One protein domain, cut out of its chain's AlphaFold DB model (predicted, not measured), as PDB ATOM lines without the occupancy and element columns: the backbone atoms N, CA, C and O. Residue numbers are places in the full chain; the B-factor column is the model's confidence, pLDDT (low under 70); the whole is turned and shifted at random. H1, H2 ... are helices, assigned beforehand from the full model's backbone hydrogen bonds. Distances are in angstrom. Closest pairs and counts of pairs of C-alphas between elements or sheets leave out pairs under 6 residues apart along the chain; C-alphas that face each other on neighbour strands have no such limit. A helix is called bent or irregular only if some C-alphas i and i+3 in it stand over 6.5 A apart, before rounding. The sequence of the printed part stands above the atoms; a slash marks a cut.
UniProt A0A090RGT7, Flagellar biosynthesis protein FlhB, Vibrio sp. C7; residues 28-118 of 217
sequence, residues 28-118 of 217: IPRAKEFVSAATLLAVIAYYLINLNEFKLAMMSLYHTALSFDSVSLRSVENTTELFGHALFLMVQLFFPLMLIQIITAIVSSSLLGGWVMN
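Overview. This is residues 28 to 118 of the 217 residues of the protein "Flagellar biosynthesis protein FlhB" of Vibrio sp. C7 (UniProt A0A090RGT7). A long, thin helical rod: H1 and H2 meet at a corner and run out, and the long, gently bent H3 folds back beside them. The 91 printed residues hold three helices, H1, H2, H3, and no named strand: all helix. It is extended, radius of gyration of the C-alphas 19.6 A, spanning 61 by 29 by 15 A.

Arrangement. H1, residues 32 to 49, and H2, residues 51 to 66, are close but not clearly touching, C-alphas of Tyr 47 and Phe 54 closest at 8.0 A. H3, residues 76 to 113, is one helix by its hydrogen bonds but bent, C-alphas 93 and 96 being 6.6 A apart; its arms H3a, 76 to 93, and H3b, 96 to 113, stand at a shallow tilt of 28 degrees. H2 and H3a form a hairpin and touch, closest C-alphas Ala 57 and Leu 89, 6.8 A, at a shallow tilt of 14 degrees, opposite ways. H1 and H3b touch, closest C-alphas Val 35 and Ser 108, 5.3 A. Every O i to N i+4 pair is within hydrogen-bond range in H1, H2 and H3a, and 13 of 14 in H3b.

Along the chain. H1 begins at C-alpha 32 (42.866, -67.820, 42.257) and is 26.0 A long; H2 is 22.4 A, H3a 26.0 A and H3b 25.7 A, ending at C-alpha 113 (52.708, -70.631, 39.795).

Size, cuts and confidence. The farthest C-alphas, Ile 28 and Val 71, are 61.7 A apart. The printed part has no cut. Residues 28 to 30, 67 to 79 and 112 to 114 have pLDDT under 70.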
ATOM      1  N   ILE A  28      49.480 -75.538  35.485       67.50
ATOM      2  CA  ILE A  28      49.964 -75.087  36.791       67.50
ATOM      3  C   ILE A  28      48.758 -74.758  37.669       67.50
ATOM      4  O   ILE A  28      47.926 -73.936  37.256       67.50
ATOM      5  N   PRO A  29      48.639 -75.351  38.870       63.72
ATOM      6  CA  PRO A  29      47.593 -74.978  39.807       63.72
ATOM      7  C   PRO A  29      47.743 -73.496  40.164       63.72
ATOM      8  O   PRO A  29      48.736 -73.062  40.739       63.72
ATOM      9  N   ARG A  30      46.744 -72.688  39.790       66.94
ATOM     10  CA  ARG A  30      46.701 -71.262  40.137       66.94
ATOM     11  C   ARG A  30      45.904 -71.055  41.421       66.94
ATOM     12  O   ARG A  30      44.746 -71.487  41.536       66.94
ATOM     13  N   ALA A  31      46.497 -70.344  42.374       72.31
ATOM     14  CA  ALA A  31      45.835 -69.880  43.587       72.31
ATOM     15  C   ALA A  31      44.971 -68.646  43.276       72.31
ATOM     16  O   ALA A  31      45.357 -67.511  43.529       72.31
ATOM     17  N   LYS A  32      43.802 -68.880  42.667       76.69
ATOM     18  CA  LYS A  32      42.866 -67.820  42.257       76.69
ATOM     19  C   LYS A  32      42.519 -66.862  43.404       76.69
ATOM     20  O   LYS A  32      42.580 -65.659  43.205       76.69
ATOM     21  N   GLU A  33      42.255 -67.398  44.594       79.12
ATOM     22  CA  GLU A  33      41.928 -66.601  45.784       79.12
ATOM     23  C   GLU A  33      43.069 -65.678  46.209       79.12
ATOM     24  O   GLU A  33      42.832 -64.526  46.546       79.12
ATOM     25  N   PHE A  34      44.320 -66.142  46.128       81.50
ATOM     26  CA  PHE A  34      45.476 -65.301  46.436       81.50
ATOM     27  C   PHE A  34      45.603 -64.132  45.458       81.50
ATOM     28  O   PHE A  34      45.861 -63.006  45.874       81.50
ATOM     29  N   VAL A  35      45.392 -64.387  44.162       86.19
ATOM     30  CA  VAL A  35      45.395 -63.333  43.138       86.19
ATOM     31  C   VAL A  35      44.307 -62.306  43.446       86.19
ATOM     32  O   VAL A  35      44.598 -61.114  43.490       86.19
ATOM     33  N   SER A  36      43.085 -62.757  43.740       84.62
ATOM     34  CA  SER A  36      41.978 -61.882  44.136       84.62
ATOM     35  C   SER A  36      42.308 -61.062  45.389       84.62
ATOM     36  O   SER A  36      42.159 -59.840  45.368       84.62
ATOM     37  N   ALA A  37      42.843 -61.694  46.438       84.38
ATOM     38  CA  ALA A  37      43.266 -61.032  47.673       84.38
ATOM     39  C   ALA A  37      44.313 -59.943  47.415       84.38
ATOM     40  O   ALA A  37      44.161 -58.805  47.856       84.38
ATOM     41  N   ALA A  38      45.358 -60.282  46.657       88.56
ATOM     42  CA  ALA A  38      46.440 -59.370  46.320       88.56
ATOM     43  C   ALA A  38      45.933 -58.182  45.493       88.56
ATOM     44  O   ALA A  38      46.293 -57.042  45.781       88.56
ATOM     45  N   THR A  39      45.070 -58.426  44.499       90.88
ATOM     46  CA  THR A  39      44.478 -57.347  43.692       90.88
ATOM     47  C   THR A  39      43.612 -56.412  44.526       90.88
ATOM     48  O   THR A  39      43.727 -55.197  44.383       90.88
ATOM     49  N   LEU A  40      42.802 -56.957  45.439       88.38
ATOM     50  CA  LEU A  40      41.970 -56.166  46.339       88.38
ATOM     51  C   LEU A  40      42.839 -55.300  47.261       88.38
ATOM     52  O   LEU A  40      42.638 -54.090  47.325       88.38
ATOM     53  N   LEU A  41      43.857 -55.891  47.895       89.12
ATOM     54  CA  LEU A  41      44.825 -55.176  48.735       89.12
ATOM     55  C   LEU A  41      45.524 -54.036  47.991       89.12
ATOM     56  O   LEU A  41      45.631 -52.935  48.524       89.12
ATOM     57  N   ALA A  42      45.988 -54.282  46.765       92.19
ATOM     58  CA  ALA A  42      46.692 -53.277  45.976       92.19
ATOM     59  C   ALA A  42      45.788 -52.089  45.614       92.19
ATOM     60  O   ALA A  42      46.208 -50.938  45.727       92.19
ATOM     61  N   VAL A  43      44.534 -52.359  45.238       90.62
ATOM     62  CA  VAL A  43      43.536 -51.320  44.941       90.62
ATOM     63  C   VAL A  43      43.222 -50.489  46.182       90.62
ATOM     64  O   VAL A  43      43.200 -49.263  46.111       90.62
ATOM     65  N   ILE A  44      43.028 -51.145  47.326       88.50
ATOM     66  CA  ILE A  44      42.783 -50.479  48.608       88.50
ATOM     67  C   ILE A  44      43.966 -49.592  48.987       88.50
ATOM     68  O   ILE A  44      43.777 -48.422  49.303       88.50
ATOM     69  N   ALA A  45      45.186 -50.130  48.943       90.00
ATOM     70  CA  ALA A  45      46.389 -49.386  49.293       90.00
ATOM     71  C   ALA A  45      46.557 -48.157  48.393       90.00
ATOM     72  O   ALA A  45      46.801 -47.058  48.887       90.00
ATOM     73  N   TYR A  46      46.351 -48.320  47.084       91.44
ATOM     74  CA  TYR A  46      46.385 -47.207  46.145       91.44
ATOM     75  C   TYR A  46      45.329 -46.147  46.465       91.44
ATOM     76  O   TYR A  46      45.651 -44.959  46.501       91.44
ATOM     77  N   TYR A  47      44.091 -46.563  46.737       87.19
ATOM     78  CA  TYR A  47      43.021 -45.646  47.112       87.19
ATOM     79  C   TYR A  47      43.373 -44.864  48.381       87.19
ATOM     80  O   TYR A  47      43.232 -43.646  48.393       87.19
ATOM     81  N   LEU A  48      43.899 -45.534  49.412       85.88
ATOM     82  CA  LEU A  48      44.279 -44.914  50.684       85.88
ATOM     83  C   LEU A  48      45.417 -43.896  50.540       85.88
ATOM     84  O   LEU A  48      45.378 -42.850  51.186       85.88
ATOM     85  N   ILE A  49      46.395 -44.169  49.674       90.25
ATOM     86  CA  ILE A  49      47.502 -43.245  49.383       90.25
ATOM     87  C   ILE A  49      47.001 -42.015  48.610       90.25
ATOM     88  O   ILE A  49      47.441 -40.901  48.881       90.25
ATOM     89  N   ASN A  50      46.054 -42.198  47.685       88.88
ATOM     90  CA  ASN A  50      45.593 -41.149  46.766       88.88
ATOM     91  C   ASN A  50      44.244 -40.522  47.165       88.88
ATOM     92  O   ASN A  50      43.624 -39.830  46.358       88.88
ATOM     93  N   LEU A  51      43.779 -40.720  48.405       83.88
ATOM     94  CA  LEU A  51      42.473 -40.236  48.889       83.88
ATOM     95  C   LEU A  51      42.214 -38.757  48.583       83.88
ATOM     96  O   LEU A  51      41.103 -38.384  48.207       83.88
ATOM     97  N   ASN A  52      43.234 -37.915  48.752       85.81
ATOM     98  CA  ASN A  52      43.110 -36.479  48.523       85.81
ATOM     99  C   ASN A  52      42.863 -36.156  47.046       85.81
ATOM    100  O   ASN A  52      42.037 -35.296  46.756       85.81
ATOM    101  N   GLU A  53      43.508 -36.865  46.119       86.25
ATOM    102  CA  GLU A  53      43.278 -36.669  44.684       86.25
ATOM    103  C   GLU A  53      41.866 -37.099  44.285       86.25
ATOM    104  O   GLU A  53      41.169 -36.356  43.596       86.25
ATOM    105  N   PHE A  54      41.393 -38.237  44.806       83.88
ATOM    106  CA  PHE A  54      40.004 -38.668  44.623       83.88
ATOM    107  C   PHE A  54      39.014 -37.625  45.164       83.88
ATOM    108  O   PHE A  54      38.037 -37.301  44.490       83.88
ATOM    109  N   LYS A  55      39.274 -37.059  46.352       83.75
ATOM    110  CA  LYS A  55      38.442 -35.999  46.944       83.75
ATOM    111  C   LYS A  55      38.403 -34.754  46.054       83.75
ATOM    112  O   LYS A  55      37.318 -34.255  45.770       83.75
ATOM    113  N   LEU A  56      39.561 -34.273  45.602       85.88
ATOM    114  CA  LEU A  56      39.666 -33.084  44.751       85.88
ATOM    115  C   LEU A  56      38.983 -33.285  43.397       85.88
ATOM    116  O   LEU A  56      38.254 -32.406  42.951       85.88
ATOM    117  N   ALA A  57      39.149 -34.450  42.773       84.38
ATOM    118  CA  ALA A  57      38.489 -34.761  41.510       84.38
ATOM    119  C   ALA A  57      36.962 -34.839  41.651       84.38
ATOM    120  O   ALA A  57      36.238 -34.315  40.807       84.38
ATOM    121  N   MET A  58      36.459 -35.431  42.741       81.62
ATOM    122  CA  MET A  58      35.023 -35.432  43.039       81.62
ATOM    123  C   MET A  58      34.498 -34.016  43.279       81.62
ATOM    124  O   MET A  58      33.464 -33.653  42.730       81.62
ATOM    125  N   MET A  59      35.217 -33.196  44.049       83.56
ATOM    126  CA  MET A  59      34.858 -31.790  44.253       83.56
ATOM    127  C   MET A  59      34.846 -31.015  42.940       83.56
ATOM    128  O   MET A  59      33.908 -30.261  42.703       83.56
ATOM    129  N   SER A  60      35.834 -31.240  42.071       82.44
ATOM    130  CA  SER A  60      35.878 -30.662  40.729       82.44
ATOM    131  C   SER A  60      34.622 -31.028  39.944       82.44
ATOM    132  O   SER A  60      33.930 -30.135  39.476       82.44
ATOM    133  N   LEU A  61      34.259 -32.316  39.881       78.62
ATOM    134  CA  LEU A  61      33.042 -32.765  39.199       78.62
ATOM    135  C   LEU A  61      31.769 -32.148  39.786       78.62
ATOM    136  O   LEU A  61      30.895 -31.743  39.025       78.62
ATOM    137  N   TYR A  62      31.658 -32.048  41.112       78.38
ATOM    138  CA  TYR A  62      30.507 -31.419  41.765       78.38
ATOM    139  C   TYR A  62      30.427 -29.921  41.481       78.38
ATOM    140  O   TYR A  62      29.353 -29.425  41.154       78.38
ATOM    141  N   HIS A  63      31.542 -29.196  41.579       79.31
ATOM    142  CA  HIS A  63      31.583 -27.773  41.260       79.31
ATOM    143  C   HIS A  63      31.246 -27.530  39.798       79.31
ATOM    144  O   HIS A  63      30.393 -26.696  39.524       79.31
ATOM    145  N   THR A  64      31.840 -28.305  38.891       74.62
ATOM    146  CA  THR A  64      31.502 -28.288  37.471       74.62
ATOM    147  C   THR A  64      30.017 -28.586  37.275       74.62
ATOM    148  O   THR A  64      29.365 -27.854  36.557       74.62
ATOM    149  N   ALA A  65      29.431 -29.582  37.942       72.88
ATOM    150  CA  ALA A  65      28.006 -29.888  37.802       72.88
ATOM    151  C   ALA A  65      27.078 -28.783  38.346       72.88
ATOM    152  O   ALA A  65      26.011 -28.556  37.781       72.88
ATOM    153  N   LEU A  66      27.465 -28.099  39.429       72.38
ATOM    154  CA  LEU A  66      26.653 -27.077  40.103       72.38
ATOM    155  C   LEU A  66      26.842 -25.660  39.542       72.38
ATOM    156  O   LEU A  66      25.988 -24.806  39.762       72.38
ATOM    157  N   SER A  67      27.945 -25.385  38.843       69.00
ATOM    158  CA  SER A  67      28.244 -24.059  38.289       69.00
ATOM    159  C   SER A  67      27.451 -23.712  37.026       69.00
ATOM    160  O   SER A  67      27.517 -22.569  36.581       69.00
ATOM    161  N   PHE A  68      26.721 -24.661  36.430       63.34
ATOM    162  CA  PHE A  68      25.959 -24.412  35.203       63.34
ATOM    163  C   PHE A  68      24.474 -24.201  35.493       63.34
ATOM    164  O   PHE A  68      23.757 -25.112  35.900       63.34
ATOM    165  N   ASP A  69      24.018 -22.976  35.235       61.72
ATOM    166  CA  ASP A  69      22.603 -22.623  35.184       61.72
ATOM    167  C   ASP A  69      21.984 -23.170  33.882       61.72
ATOM    168  O   ASP A  69      22.649 -23.342  32.859       61.72
ATOM    169  N   SER A  70      20.678 -23.408  33.901       58.22
ATOM    170  CA  SER A  70      19.831 -23.867  32.791       58.22
ATOM    171  C   SER A  70      20.016 -23.108  31.459       58.22
ATOM    172  O   SER A  70      19.661 -23.615  30.392       58.22
ATOM    173  N   VAL A  71      20.603 -21.909  31.501       55.88
ATOM    174  CA  VAL A  71      20.924 -21.056  30.349       55.88
ATOM    175  C   VAL A  71      22.190 -21.521  29.607       55.88
ATOM    176  O   VAL A  71      22.263 -21.395  28.385       55.88
ATOM    177  N   SER A  72      23.163 -22.114  30.306       56.75
ATOM    178  CA  SER A  72      24.472 -22.521  29.766       56.75
ATOM    179  C   SER A  72      24.422 -23.779  28.891       56.75
ATOM    180  O   SER A  72      25.292 -23.973  28.047       56.75
ATOM    181  N   LEU A  73      23.386 -24.611  29.065       57.06
ATOM    182  CA  LEU A  73      23.155 -25.868  28.332       57.06
ATOM    183  C   LEU A  73      22.564 -25.666  26.925       57.06
ATOM    184  O   LEU A  73      22.308 -26.632  26.209       57.06
ATOM    185  N   ARG A  74      22.309 -24.417  26.515       58.34
ATOM    186  CA  ARG A  74      21.733 -24.102  25.198       58.34
ATOM    187  C   ARG A  74      22.764 -24.029  24.070       58.34
ATOM    188  O   ARG A  74      22.357 -24.040  22.911       58.34
ATOM    189  N   SER A  75      24.065 -23.978  24.372       61.16
ATOM    190  CA  SER A  75      25.116 -24.110  23.358       61.16
ATOM    191  C   SER A  75      25.690 -25.532  23.354       61.16
ATOM    192  O   SER A  75      26.055 -26.099  24.387       61.16
ATOM    193  N   VAL A  76      25.760 -26.122  22.158       61.66
ATOM    194  CA  VAL A  76      26.324 -27.466  21.943       61.66
ATOM    195  C   VAL A  76      27.792 -27.505  22.375       61.66
ATOM    196  O   VAL A  76      28.215 -28.462  23.013       61.66
ATOM    197  N   GLU A  77      28.527 -26.423  22.111       62.25
ATOM    198  CA  GLU A  77      29.962 -26.281  22.372       62.25
ATOM    199  C   GLU A  77      30.305 -26.426  23.866       62.25
ATOM    200  O   GLU A  77      31.138 -27.267  24.219       62.25
ATOM    201  N   ASN A  78      29.557 -25.748  24.749       67.25
ATOM    202  CA  ASN A  78      29.725 -25.842  26.206       67.25
ATOM    203  C   ASN A  78      29.395 -27.245  26.743       67.25
ATOM    204  O   ASN A  78      29.967 -27.693  27.734       67.25
ATOM    205  N   THR A  79      28.480 -27.959  26.083       69.88
ATOM    206  CA  THR A  79      28.070 -29.309  26.493       69.88
ATOM    207  C   THR A  79      29.133 -30.351  26.122       69.88
ATOM    208  O   THR A  79      29.418 -31.255  26.909       69.88
ATOM    209  N   THR A  80      29.767 -30.218  24.953       78.75
ATOM    210  CA  THR A  80      30.887 -31.082  24.537       78.75
ATOM    211  C   THR A  80      32.132 -30.898  25.394       78.75
ATOM    212  O   THR A  80      32.768 -31.890  25.747       78.75
ATOM    213  N   GLU A  81      32.475 -29.663  25.760       78.62
ATOM    214  CA  GLU A  81      33.631 -29.388  26.620       78.62
ATOM    215  C   GLU A  81      33.428 -29.965  28.029       78.62
ATOM    216  O   GLU A  81      34.313 -30.632  28.566       78.62
ATOM    217  N   LEU A  82      32.217 -29.819  28.581       75.44
ATOM    218  CA  LEU A  82      31.823 -30.413  29.858       75.44
ATOM    219  C   LEU A  82      31.961 -31.940  29.846       75.44
ATOM    220  O   LEU A  82      32.549 -32.533  30.752       75.44
ATOM    221  N   PHE A  83      31.423 -32.579  28.808       80.31
ATOM    222  CA  PHE A  83      31.502 -34.025  28.658       80.31
ATOM    223  C   PHE A  83      32.954 -34.491  28.497       80.31
ATOM    224  O   PHE A  83      33.356 -35.469  29.125       80.31
ATOM    225  N   GLY A  84      33.762 -33.758  27.725       86.19
ATOM    226  CA  GLY A  84      35.191 -34.021  27.567       86.19
ATOM    227  C   GLY A  84      35.958 -33.917  28.886       86.19
ATOM    228  O   GLY A  84      36.742 -34.809  29.207       86.19
ATOM    229  N   HIS A  85      35.690 -32.885  29.687       83.50
ATOM    230  CA  HIS A  85      36.316 -32.709  30.997       83.50
ATOM    231  C   HIS A  85      35.906 -33.808  31.987       83.50
ATOM    232  O   HIS A  85      36.759 -34.388  32.660       83.50
ATOM    233  N   ALA A  86      34.617 -34.162  32.034       82.50
ATOM    234  CA  ALA A  86      34.123 -35.247  32.878       82.50
ATOM    235  C   ALA A  86      34.728 -36.605  32.481       82.50
ATOM    236  O   ALA A  86      35.182 -37.354  33.348       82.50
ATOM    237  N   LEU A  87      34.796 -36.903  31.178       87.25
ATOM    238  CA  LEU A  87      35.458 -38.104  30.668       87.25
ATOM    239  C   LEU A  87      36.944 -38.121  31.016       87.25
ATOM    240  O   LEU A  87      37.451 -39.153  31.449       87.25
ATOM    241  N   PHE A  88      37.637 -36.996  30.854       89.38
ATOM    242  CA  PHE A  88      39.050 -36.888  31.195       89.38
ATOM    243  C   PHE A  88      39.288 -37.177  32.681       89.38
ATOM    244  O   PHE A  88      40.137 -38.004  33.006       89.38
ATOM    245  N   LEU A  89      38.488 -36.587  33.576       85.31
ATOM    246  CA  LEU A  89      38.566 -36.854  35.013       85.31
ATOM    247  C   LEU A  89      38.264 -38.319  35.349       85.31
ATOM    248  O   LEU A  89      38.969 -38.918  36.161       85.31
ATOM    249  N   MET A  90      37.265 -38.930  34.705       84.25
ATOM    250  CA  MET A  90      36.988 -40.360  34.878       84.25
ATOM    251  C   MET A  90      38.175 -41.218  34.434       84.25
ATOM    252  O   MET A  90      38.614 -42.088  35.184       84.25
ATOM    253  N   VAL A  91      38.730 -40.971  33.247       90.81
ATOM    254  CA  VAL A  91      39.900 -41.709  32.753       90.81
ATOM    255  C   VAL A  91      41.081 -41.524  33.700       90.81
ATOM    256  O   VAL A  91      41.691 -42.513  34.092       90.81
ATOM    257  N   GLN A  92      41.365 -40.299  34.139       88.31
ATOM    258  CA  GLN A  92      42.458 -40.010  35.064       88.31
ATOM    259  C   GLN A  92      42.316 -40.761  36.399       88.31
ATOM    260  O   GLN A  92      43.319 -41.233  36.929       88.31
ATOM    261  N   LEU A  93      41.094 -40.927  36.920       85.62
ATOM    262  CA  LEU A  93      40.845 -41.661  38.167       85.62
ATOM    263  C   LEU A  93      40.896 -43.183  37.988       85.62
ATOM    264  O   LEU A  93      41.481 -43.893  38.809       85.62
ATOM    265  N   PHE A  94      40.255 -43.708  36.943       87.62
ATOM    266  CA  PHE A  94      40.065 -45.151  36.777       87.62
ATOM    267  C   PHE A  94      41.229 -45.841  36.066       87.62
ATOM    268  O   PHE A  94      41.522 -47.000  36.358       87.62
ATOM    269  N   PHE A  95      41.926 -45.158  35.160       92.44
ATOM    270  CA  PHE A  95      43.048 -45.734  34.423       92.44
ATOM    271  C   PHE A  95      44.178 -46.270  35.324       92.44
ATOM    272  O   PHE A  95      44.552 -47.436  35.159       92.44
ATOM    273  N   PRO A  96      44.702 -45.516  36.314       91.88
ATOM    274  CA  PRO A  96      45.739 -46.038  37.204       91.88
ATOM    275  C   PRO A  96      45.231 -47.196  38.075       91.88
ATOM    276  O   PRO A  96      45.965 -48.161  38.288       91.88
ATOM    277  N   LEU A  97      43.961 -47.168  38.500       91.38
ATOM    278  CA  LEU A  97      43.331 -48.289  39.208       91.38
ATOM    279  C   LEU A  97      43.321 -49.567  38.357       91.38
ATOM    280  O   LEU A  97      43.692 -50.637  38.843       91.38
ATOM    281  N   MET A  98      42.938 -49.462  37.081       93.06
ATOM    282  CA  MET A  98      42.939 -50.596  36.152       93.06
ATOM    283  C   MET A  98      44.353 -51.131  35.916       93.06
ATOM    284  O   MET A  98      44.561 -52.346  35.936       93.06
ATOM    285  N   LEU A  99      45.337 -50.246  35.734       95.44
ATOM    286  CA  LEU A  99      46.735 -50.649  35.574       95.44
ATOM    287  C   LEU A  99      47.245 -51.420  36.789       95.44
ATOM    288  O   LEU A  99      47.857 -52.475  36.626       95.44
ATOM    289  N   ILE A 100      46.954 -50.945  38.000       95.19
ATOM    290  CA  ILE A 100      47.349 -51.629  39.235       95.19
ATOM    291  C   ILE A 100      46.712 -53.012  39.312       95.19
ATOM    292  O   ILE A 100      47.412 -53.981  39.584       95.19
ATOM    293  N   GLN A 101      45.422 -53.145  38.994       93.00
ATOM    294  CA  GLN A 101      44.771 -54.455  38.964       93.00
ATOM    295  C   GLN A 101      45.446 -55.416  37.981       93.00
ATOM    296  O   GLN A 101      45.720 -56.560  38.342       93.00
ATOM    297  N   ILE A 102      45.753 -54.958  36.762       93.81
ATOM    298  CA  ILE A 102      46.424 -55.771  35.740       93.81
ATOM    299  C   ILE A 102      47.811 -56.200  36.226       93.81
ATOM    300  O   ILE A 102      48.135 -57.389  36.206       93.81
ATOM    301  N   ILE A 103      48.620 -55.250  36.698       94.69
ATOM    302  CA  ILE A 103      49.988 -55.504  37.156       94.69
ATOM    303  C   ILE A 103      49.968 -56.467  38.342       94.69
ATOM    304  O   ILE A 103      50.644 -57.496  38.315       94.69
ATOM    305  N   THR A 104      49.155 -56.194  39.362       93.38
ATOM    306  CA  THR A 104      49.056 -57.049  40.543       93.38
ATOM    307  C   THR A 104      48.531 -58.434  40.189       93.38
ATOM    308  O   THR A 104      49.051 -59.415  40.715       93.38
ATOM    309  N   ALA A 105      47.566 -58.566  39.273       89.56
ATOM    310  CA  ALA A 105      47.080 -59.869  38.825       89.56
ATOM    311  C   ALA A 105      48.181 -60.687  38.126       89.56
ATOM    312  O   ALA A 105      48.335 -61.884  38.389       89.56
ATOM    313  N   ILE A 106      48.986 -60.051  37.269       88.75
ATOM    314  CA  ILE A 106      50.117 -60.698  36.589       88.75
ATOM    315  C   ILE A 106      51.187 -61.112  37.606       88.75
ATOM    316  O   ILE A 106      51.610 -62.268  37.613       88.75
ATOM    317  N   VAL A 107      51.590 -60.204  38.495       90.06
ATOM    318  CA  VAL A 107      52.647 -60.452  39.485       90.06
ATOM    319  C   VAL A 107      52.223 -61.536  40.476       90.06
ATOM    320  O   VAL A 107      52.923 -62.534  40.632       90.06
ATOM    321  N   SER A 108      51.047 -61.405  41.094       87.31
ATOM    322  CA  SER A 108      50.547 -62.375  42.081       87.31
ATOM    323  C   SER A 108      50.328 -63.766  41.486       87.31
ATOM    324  O   SER A 108      50.659 -64.767  42.124       87.31
ATOM    325  N   SER A 109      49.836 -63.858  40.244       83.19
ATOM    326  CA  SER A 109      49.674 -65.153  39.573       83.19
ATOM    327  C   SER A 109      51.010 -65.798  39.196       83.19
ATOM    328  O   SER A 109      51.117 -67.027  39.221       83.19
ATOM    329  N   SER A 110      52.031 -64.988  38.906       82.75
ATOM    330  CA  SER A 110      53.380 -65.460  38.587       82.75
ATOM    331  C   SER A 110      54.157 -65.909  39.827       82.75
ATOM    332  O   SER A 110      54.927 -66.860  39.731       82.75
ATOM    333  N   LEU A 111      53.934 -65.291  40.994       80.69
ATOM    334  CA  LEU A 111      54.638 -65.627  42.240       80.69
ATOM    335  C   LEU A 111      54.352 -67.054  42.733       80.69
ATOM    336  O   LEU A 111      55.279 -67.762  43.111       80.69
ATOM    337  N   LEU A 112      53.090 -67.500  42.708       68.88
ATOM    338  CA  LEU A 112      52.720 -68.832  43.212       68.88
ATOM    339  C   LEU A 112      52.846 -69.948  42.164       68.88
ATOM    340  O   LEU A 112      53.111 -71.093  42.517       68.88
ATOM    341  N   GLY A 113      52.648 -69.639  40.877       65.44
ATOM    342  CA  GLY A 113      52.708 -70.631  39.795       65.44
ATOM    343  C   GLY A 113      54.061 -70.715  39.074       65.44
ATOM    344  O   GLY A 113      54.387 -71.731  38.452       65.44
ATOM    345  N   GLY A 114      54.875 -69.664  39.155       69.38
ATOM    346  CA  GLY A 114      55.996 -69.436  38.246       69.38
ATOM    347  C   GLY A 114      55.537 -69.006  36.846       69.38
ATOM    348  O   GLY A 114      54.381 -69.182  36.452       69.38
ATOM    349  N   TRP A 115      56.464 -68.448  36.069       71.19
ATOM    350  CA  TRP A 115      56.211 -68.055  34.686       71.19
ATOM    351  C   TRP A 115      56.466 -69.232  33.739       71.19
ATOM    352  O   TRP A 115      57.610 -69.649  33.563       71.19
ATOM    353  N   VAL A 116      55.415 -69.776  33.116       70.69
ATOM    354  CA  VAL A 116      55.552 -70.811  32.078       70.69
ATOM    355  C   VAL A 116      54.770 -70.418  30.837       70.69
ATOM    356  O   VAL A 116      53.539 -70.395  30.831       70.69
ATOM    357  N   MET A 117      55.508 -70.126  29.771       70.44
ATOM    358  CA  MET A 117      54.956 -69.792  28.467       70.44
ATOM    359  C   MET A 117      54.937 -71.050  27.600       70.44
ATOM    360  O   MET A 117      55.979 -71.536  27.169       70.44
ATOM    361  N   ASN A 118      53.745 -71.598  27.356       75.44
ATOM    362  CA  ASN A 118      53.569 -72.750  26.478       75.44
ATOM    363  C   ASN A 118      52.736 -72.358  25.253       75.44
ATOM    364  O   ASN A 118      51.512 -72.276  25.317       75.44
TER     365      ASN A 118